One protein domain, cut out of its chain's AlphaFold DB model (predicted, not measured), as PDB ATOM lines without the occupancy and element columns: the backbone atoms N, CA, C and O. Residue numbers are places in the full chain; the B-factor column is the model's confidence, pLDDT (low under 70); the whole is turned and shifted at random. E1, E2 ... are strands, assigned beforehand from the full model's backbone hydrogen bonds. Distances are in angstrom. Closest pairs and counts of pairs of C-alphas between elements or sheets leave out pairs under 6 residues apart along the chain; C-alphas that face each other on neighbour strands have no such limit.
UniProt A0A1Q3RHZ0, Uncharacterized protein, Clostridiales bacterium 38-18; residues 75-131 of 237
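This is residues 75 to 131 of the 237 residues of an uncharacterized protein of Clostridiales bacterium 38-18 (UniProt A0A1Q3RHZ0). The chain winds in flat, stacked turns, a small solenoid made by E3 and E4, and the hairpin of E1 and E2 adds two short strands side by side at one end of the stack. E3 and E4 both fold back on themselves, and E2 runs beside the second part of E3. The printed part has 57 residues with no named helix and four named strands, E1 to E4 along the chain. Their mixed sheet has the order E1, E2, E3, E4, and the class is all strand. The whole is compact, with a radius of gyration of the C-alphas of 10.0 A, and flat, spanning 29 by 26 by 11 A.

Find C-alpha 75 at (-23.632, -45.418, 0.851), where E1, residues 75 to 77, begins. E2, residues 88 to 92, begins at (-15.359, -43.811, 7.531) and measures 13.2 A from first to last C-alpha. E3, residues 97 to 105, bends by 154 degrees at residue 102, and its end C-alphas are 6.8 A apart. E4, residues 107 to 131, bends by 167 degrees at residue 116 and ends at (-18.391, -33.073, 23.659), 17.2 A from its first C-alpha.

Start at the edge strand E1, antiparallel to E2: N 76 and O 90 are 2.8 A apart, within hydrogen-bond range. E2 is parallel to E3, with N 89 and O 102 at 2.9 A. E3 is parallel to the other edge strand, E4; look at N 109 and O 98, 2.8 A apart. C-alphas 97 and 107, which face each other, are 4.8 A apart. E1 and E4 are apart. The sheet is twisted.

The C-alphas farthest apart, those of Met 83 and Gly 126, are 28.8 A apart. The printed part has no cut and no long link. No printed residue is under 70 in pLDDT.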
ATOM      1  N   ASN A  75     -24.114 -44.693  -0.309       89.31
ATOM      2  CA  ASN A  75     -23.632 -45.418   0.851       89.31
ATOM      3  C   ASN A  75     -22.192 -45.858   0.613       89.31
ATOM      4  O   ASN A  75     -21.898 -46.594  -0.325       89.31
ATOM      5  N   TYR A  76     -21.297 -45.429   1.493       91.38
ATOM      6  CA  TYR A  76     -19.904 -45.840   1.510       91.38
ATOM      7  C   TYR A  76     -19.504 -46.214   2.933       91.38
ATOM      8  O   TYR A  76     -19.821 -45.525   3.900       91.38
ATOM      9  N   THR A  77     -18.811 -47.335   3.084       93.44
ATOM     10  CA  THR A  77     -18.231 -47.754   4.361       93.44
ATOM     11  C   THR A  77     -16.814 -48.231   4.097       93.44
ATOM     12  O   THR A  77     -16.587 -49.070   3.223       93.44
ATOM     13  N   SER A  78     -15.850 -47.681   4.829       92.69
ATOM     14  CA  SER A  78     -14.445 -48.039   4.669       92.69
ATOM     15  C   SER A  78     -14.189 -49.492   5.066       92.69
ATOM     16  O   SER A  78     -14.755 -49.997   6.036       92.69
ATOM     17  N   LYS A  79     -13.247 -50.141   4.375       91.94
ATOM     18  CA  LYS A  79     -12.753 -51.473   4.764       91.94
ATOM     19  C   LYS A  79     -11.934 -51.429   6.058       91.94
ATOM     20  O   LYS A  79     -11.989 -52.370   6.842       91.94
ATOM     21  N   ALA A  80     -11.205 -50.333   6.284       92.44
ATOM     22  CA  ALA A  80     -10.467 -50.099   7.520       92.44
ATOM     23  C   ALA A  80     -11.437 -49.972   8.704       92.44
ATOM     24  O   ALA A  80     -12.408 -49.209   8.639       92.44
ATOM     25  N   LYS A  81     -11.160 -50.719   9.775       94.38
ATOM     26  CA  LYS A  81     -11.935 -50.721  11.016       94.38
ATOM     27  C   LYS A  81     -11.002 -50.532  12.209       94.38
ATOM     28  O   LYS A  81      -9.935 -51.135  12.248       94.38
ATOM     29  N   ILE A  82     -11.434 -49.747  13.188       92.69
ATOM     30  CA  ILE A  82     -10.778 -49.589  14.491       92.69
ATOM     31  C   ILE A  82     -11.721 -50.192  15.527       92.69
ATOM     32  O   ILE A  82     -12.874 -49.779  15.611       92.69
ATOM     33  N   MET A  83     -11.273 -51.207  16.273       90.50
ATOM     34  CA  MET A  83     -12.107 -51.913  17.265       90.50
ATOM     35  C   MET A  83     -13.457 -52.411  16.696       90.50
ATOM     36  O   MET A  83     -14.486 -52.372  17.362       90.50
ATOM     37  N   GLY A  84     -13.479 -52.837  15.427       88.69
ATOM     38  CA  GLY A  84     -14.700 -53.288  14.740       88.69
ATOM     39  C   GLY A  84     -15.589 -52.169  14.174       88.69
ATOM     40  O   GLY A  84     -16.501 -52.461  13.399       88.69
ATOM     41  N   ILE A  85     -15.289 -50.900  14.469       91.50
ATOM     42  CA  ILE A  85     -16.005 -49.720  13.971       91.50
ATOM     43  C   ILE A  85     -15.363 -49.250  12.654       91.50
ATOM     44  O   ILE A  85     -14.141 -49.097  12.607       91.50
ATOM     45  N   PRO A  86     -16.133 -48.996  11.577       92.75
ATOM     46  CA  PRO A  86     -15.586 -48.447  10.338       92.75
ATOM     47  C   PRO A  86     -14.885 -47.106  10.565       92.75
ATOM     48  O   PRO A  86     -15.418 -46.233  11.250       92.75
ATOM     49  N   LEU A  87     -13.719 -46.917   9.945       95.06
ATOM     50  CA  LEU A  87     -13.014 -45.637   9.983       95.06
ATOM     51  C   LEU A  87     -13.874 -44.515   9.381       95.06
ATOM     52  O   LEU A  87     -13.998 -43.449   9.975       95.06
ATOM     53  N   ILE A  88     -14.498 -44.766   8.230       96.06
ATOM     54  CA  ILE A  88     -15.359 -43.811   7.531       96.06
ATOM     55  C   ILE A  88     -16.682 -44.494   7.180       96.06
ATOM     56  O   ILE A  88     -16.697 -45.566   6.571       96.06
ATOM     57  N   SER A  89     -17.797 -43.855   7.525       94.75
ATOM     58  CA  SER A  89     -19.136 -44.231   7.075       94.75
ATOM     59  C   SER A  89     -19.839 -43.009   6.505       94.75
ATOM     60  O   SER A  89     -20.026 -42.012   7.196       94.75
ATOM     61  N   ILE A  90     -20.227 -43.088   5.237       94.88
ATOM     62  CA  ILE A  90     -21.006 -42.066   4.545       94.88
ATOM     63  C   ILE A  90     -22.335 -42.703   4.171       94.88
ATOM     64  O   ILE A  90     -22.346 -43.723   3.481       94.88
ATOM     65  N   ARG A  91     -23.443 -42.127   4.634       91.62
ATOM     66  CA  ARG A  91     -24.790 -42.576   4.277       91.62
ATOM     67  C   ARG A  91     -25.673 -41.391   3.948       91.62
ATOM     68  O   ARG A  91     -26.017 -40.589   4.815       91.62
ATOM     69  N   VAL A  92     -26.025 -41.275   2.678       84.94
ATOM     70  CA  VAL A  92     -26.854 -40.195   2.150       84.94
ATOM     71  C   VAL A  92     -28.219 -40.774   1.816       84.94
ATOM     72  O   VAL A  92     -28.505 -41.108   0.675       84.94
ATOM     73  N   GLY A  93     -29.071 -40.874   2.830       79.75
ATOM     74  CA  GLY A  93     -30.442 -41.358   2.715       79.75
ATOM     75  C   GLY A  93     -31.382 -40.568   3.622       79.75
ATOM     76  O   GLY A  93     -30.945 -39.859   4.528       79.75
ATOM     77  N   LYS A  94     -32.697 -40.659   3.381       76.06
ATOM     78  CA  LYS A  94     -33.699 -39.912   4.170       76.06
ATOM     79  C   LYS A  94     -33.722 -40.349   5.643       76.06
ATOM     80  O   LYS A  94     -33.877 -39.497   6.509       76.06
ATOM     81  N   PHE A  95     -33.536 -41.644   5.898       80.88
ATOM     82  CA  PHE A  95     -33.614 -42.264   7.227       80.88
ATOM     83  C   PHE A  95     -32.409 -43.165   7.530       80.88
ATOM     84  O   PHE A  95     -32.480 -44.054   8.373       80.88
ATOM     85  N   GLU A  96     -31.296 -42.964   6.824       86.69
ATOM     86  CA  GLU A  96     -30.090 -43.752   7.049       86.69
ATOM     87  C   GLU A  96     -29.210 -43.106   8.118       86.69
ATOM     88  O   GLU A  96     -29.020 -41.889   8.132       86.69
ATOM     89  N   VAL A  97     -28.652 -43.943   8.995       92.38
ATOM     90  CA  VAL A  97     -27.761 -43.516  10.079       92.38
ATOM     91  C   VAL A  97     -26.330 -43.933   9.758       92.38
ATOM     92  O   VAL A  97     -26.008 -45.125   9.771       92.38
ATOM     93  N   ALA A  98     -25.461 -42.964   9.478       94.69
ATOM     94  CA  ALA A  98     -24.029 -43.193   9.316       94.69
ATOM     95  C   ALA A  98     -23.385 -43.482  10.681       94.69
ATOM     96  O   ALA A  98     -23.607 -42.740  11.637       94.69
ATOM     97  N   LYS A  99     -22.593 -44.558  10.779       95.62
ATOM     98  CA  LYS A  99     -21.921 -44.977  12.021       95.62
ATOM     99  C   LYS A  99     -20.457 -45.300  11.746       95.62
ATOM    100  O   LYS A  99     -20.175 -46.223  10.983       95.62
ATOM    101  N   GLY A 100     -19.538 -44.563  12.358       93.69
ATOM    102  CA  GLY A 100     -18.102 -44.747  12.146       93.69
ATOM    103  C   GLY A 100     -17.258 -43.824  13.014       93.69
ATOM    104  O   GLY A 100     -17.794 -43.027  13.775       93.69
ATOM    105  N   ILE A 101     -15.934 -43.902  12.893       96.38
ATOM    106  CA  ILE A 101     -15.048 -42.906  13.515       96.38
ATOM    107  C   ILE A 101     -15.318 -41.535  12.885       96.38
ATOM    108  O   ILE A 101     -15.573 -40.572  13.602       96.38
ATOM    109  N   ILE A 102     -15.356 -41.482  11.553       96.50
ATOM    110  CA  ILE A 102     -15.850 -40.348  10.771       96.50
ATOM    111  C   ILE A 102     -17.192 -40.757  10.156       96.50
ATOM    112  O   ILE A 102     -17.249 -41.660   9.317       96.50
ATOM    113  N   ALA A 103     -18.275 -40.110  10.579       96.44
ATOM    114  CA  ALA A 103     -19.632 -40.386  10.123       96.44
ATOM    115  C   ALA A 103     -20.208 -39.176   9.380       96.44
ATOM    116  O   ALA A 103     -20.265 -38.084   9.938       96.44
ATOM    117  N   ILE A 104     -20.658 -39.372   8.138       95.75
ATOM    118  CA  ILE A 104     -21.246 -38.318   7.297       95.75
ATOM    119  C   ILE A 104     -22.627 -38.765   6.814       95.75
ATOM    120  O   ILE A 104     -22.749 -39.793   6.150       95.75
ATOM    121  N   GLY A 105     -23.675 -38.002   7.117       92.69
ATOM    122  CA  GLY A 105     -25.032 -38.320   6.668       92.69
ATOM    123  C   GLY A 105     -26.095 -37.414   7.273       92.69
ATOM    124  O   GLY A 105     -25.790 -36.578   8.110       92.69
ATOM    125  N   ASN A 106     -27.364 -37.579   6.894       91.94
ATOM    126  CA  ASN A 106     -28.449 -36.811   7.523       91.94
ATOM    127  C   ASN A 106     -28.551 -37.096   9.028       91.94
ATOM    128  O   ASN A 106     -28.711 -36.162   9.810       91.94
ATOM    129  N   PHE A 107     -28.411 -38.367   9.406       94.81
ATOM    130  CA  PHE A 107     -28.215 -38.814  10.779       94.81
ATOM    131  C   PHE A 107     -26.826 -39.440  10.876       94.81
ATOM    132  O   PHE A 107     -26.513 -40.384  10.148       94.81
ATOM    133  N   SER A 108     -25.980 -38.912  11.753       95.88
ATOM    134  CA  SER A 108     -24.599 -39.367  11.911       95.88
ATOM    135  C   SER A 108     -24.278 -39.628  13.380       95.88
ATOM    136  O   SER A 108     -24.718 -38.884  14.256       95.88
ATOM    137  N   VAL A 109     -23.550 -40.719  13.640       96.50
ATOM    138  CA  VAL A 109     -23.039 -41.086  14.963       96.50
ATOM    139  C   VAL A 109     -21.573 -41.489  14.836       96.50
ATOM    140  O   VAL A 109     -21.257 -42.465  14.149       96.50
ATOM    141  N   GLY A 110     -20.670 -40.771  15.500       94.69
ATOM    142  CA  GLY A 110     -19.244 -41.072  15.406       94.69
ATOM    143  C   GLY A 110     -18.344 -40.280  16.340       94.69
ATOM    144  O   GLY A 110     -18.810 -39.545  17.198       94.69
ATOM    145  N   VAL A 111     -17.028 -40.414  16.176       95.94
ATOM    146  CA  VAL A 111     -16.078 -39.526  16.868       95.94
ATOM    147  C   VAL A 111     -16.147 -38.139  16.239       95.94
ATOM    148  O   VAL A 111     -16.307 -37.152  16.950       95.94
ATOM    149  N   ILE A 112     -16.086 -38.089  14.909       96.94
ATOM    150  CA  ILE A 112     -16.344 -36.910  14.087       96.94
ATOM    151  C   ILE A 112     -17.646 -37.172  13.334       96.94
ATOM    152  O   ILE A 112     -17.714 -38.071  12.495       96.94
ATOM    153  N   SER A 113     -18.682 -36.407  13.652       96.81
ATOM    154  CA  SER A 113     -20.034 -36.594  13.132       96.81
ATOM    155  C   SER A 113     -20.459 -35.368  12.334       96.81
ATOM    156  O   SER A 113     -20.511 -34.272  12.883       96.81
ATOM    157  N   ILE A 114     -20.769 -35.547  11.049       96.50
ATOM    158  CA  ILE A 114     -21.174 -34.477  10.131       96.50
ATOM    159  C   ILE A 114     -22.564 -34.791   9.581       96.50
ATOM    160  O   ILE A 114     -22.746 -35.789   8.878       96.50
ATOM    161  N   GLY A 115     -23.550 -33.941   9.869       93.75
ATOM    162  CA  GLY A 115     -24.916 -34.204   9.424       93.75
ATOM    163  C   GLY A 115     -25.963 -33.177   9.806       93.75
ATOM    164  O   GLY A 115     -25.693 -32.252  10.549       93.75
ATOM    165  N   ALA A 116     -27.200 -33.345   9.337       92.56
ATOM    166  CA  ALA A 116     -28.309 -32.519   9.825       92.56
ATOM    167  C   ALA A 116     -28.549 -32.770  11.324       92.56
ATOM    168  O   ALA A 116     -28.648 -31.823  12.096       92.56
ATOM    169  N   PHE A 117     -28.548 -34.046  11.717       95.75
ATOM    170  CA  PHE A 117     -28.485 -34.524  13.092       95.75
ATOM    171  C   PHE A 117     -27.156 -35.253  13.287       95.75
ATOM    172  O   PHE A 117     -26.863 -36.240  12.601       95.75
ATOM    173  N   SER A 118     -26.338 -34.757  14.206       96.00
ATOM    174  CA  SER A 118     -25.005 -35.292  14.476       96.00
ATOM    175  C   SER A 118     -24.850 -35.614  15.960       96.00
ATOM    176  O   SER A 118     -25.296 -34.842  16.808       96.00
ATOM    177  N   LEU A 119     -24.268 -36.778  16.259       96.81
ATOM    178  CA  LEU A 119     -23.958 -37.228  17.613       96.81
ATOM    179  C   LEU A 119     -22.508 -37.713  17.662       96.81
ATOM    180  O   LEU A 119     -22.159 -38.704  17.019       96.81
ATOM    181  N   GLY A 120     -21.657 -37.056  18.445       94.88
ATOM    182  CA  GLY A 120     -20.267 -37.487  18.535       94.88
ATOM    183  C   GLY A 120     -19.400 -36.780  19.555       94.88
ATOM    184  O   GLY A 120     -19.878 -36.022  20.386       94.88
ATOM    185  N   ILE A 121     -18.089 -37.018  19.501       96.06
ATOM    186  CA  ILE A 121     -17.147 -36.206  20.287       96.06
ATOM    187  C   ILE A 121     -17.077 -34.811  19.665       96.06
ATOM    188  O   ILE A 121     -17.279 -33.818  20.358       96.06
ATOM    189  N   PHE A 122     -16.874 -34.765  18.349       96.94
ATOM    190  CA  PHE A 122     -16.950 -33.575  17.517       96.94
ATOM    191  C   PHE A 122     -18.190 -33.669  16.633       96.94
ATOM    192  O   PHE A 122     -18.282 -34.546  15.772       96.94
ATOM    193  N   SER A 123     -19.139 -32.765  16.850       96.06
ATOM    194  CA  SER A 123     -20.420 -32.751  16.149       96.06
ATOM    195  C   SER A 123     -20.526 -31.513  15.269       96.06
ATOM    196  O   SER A 123     -20.385 -30.400  15.764       96.06
ATOM    197  N   LEU A 124     -20.781 -31.700  13.978       96.25
ATOM    198  CA  LEU A 124     -20.958 -30.643  12.985       96.25
ATOM    199  C   LEU A 124     -22.320 -30.838  12.318       96.25
ATOM    200  O   LEU A 124     -22.490 -31.760  11.514       96.25
ATOM    201  N   GLY A 125     -23.296 -29.986  12.631       94.12
ATOM    202  CA  GLY A 125     -24.620 -30.177  12.059       94.12
ATOM    203  C   GLY A 125     -25.651 -29.094  12.280       94.12
ATOM    204  O   GLY A 125     -25.386 -28.084  12.905       94.12
ATOM    205  N   GLY A 126     -26.862 -29.301  11.761       93.38
ATOM    206  CA  GLY A 126     -27.992 -28.424  12.087       93.38
ATOM    207  C   GLY A 126     -28.350 -28.542  13.569       93.38
ATOM    208  O   GLY A 126     -28.450 -27.538  14.272       93.38
ATOM    209  N   ILE A 127     -28.460 -29.787  14.030       96.69
ATOM    210  CA  ILE A 127     -28.586 -30.204  15.422       96.69
ATOM    211  C   ILE A 127     -27.353 -31.050  15.754       96.69
ATOM    212  O   ILE A 127     -27.166 -32.141  15.204       96.69
ATOM    213  N   GLY A 128     -26.485 -30.523  16.613       95.81
ATOM    214  CA  GLY A 128     -25.243 -31.171  17.027       95.81
ATOM    215  C   GLY A 128     -25.268 -31.539  18.501       95.81
ATOM    216  O   GLY A 128     -25.486 -30.672  19.341       95.81
ATOM    217  N   LEU A 129     -25.021 -32.810  18.808       97.00
ATOM    218  CA  LEU A 129     -24.910 -33.335  20.164       97.00
ATOM    219  C   LEU A 129     -23.502 -33.893  20.353       97.00
ATOM    220  O   LEU A 129     -23.103 -34.825  19.654       97.00
ATOM    221  N   GLY A 130     -22.732 -33.365  21.298       95.69
ATOM    222  CA  GLY A 130     -21.408 -33.924  21.516       95.69
ATOM    223  C   GLY A 130     -20.614 -33.382  22.680       95.69
ATOM    224  O   GLY A 130     -21.137 -32.700  23.549       95.69
ATOM    225  N   VAL A 131     -19.322 -33.700  22.709       96.62
ATOM    226  CA  VAL A 131     -18.391 -33.073  23.659       96.62
ATOM    227  C   VAL A 131     -18.099 -31.647  23.206       96.62
ATOM    228  O   VAL A 131     -18.166 -30.713  24.006       96.62
TER     229      VAL A 131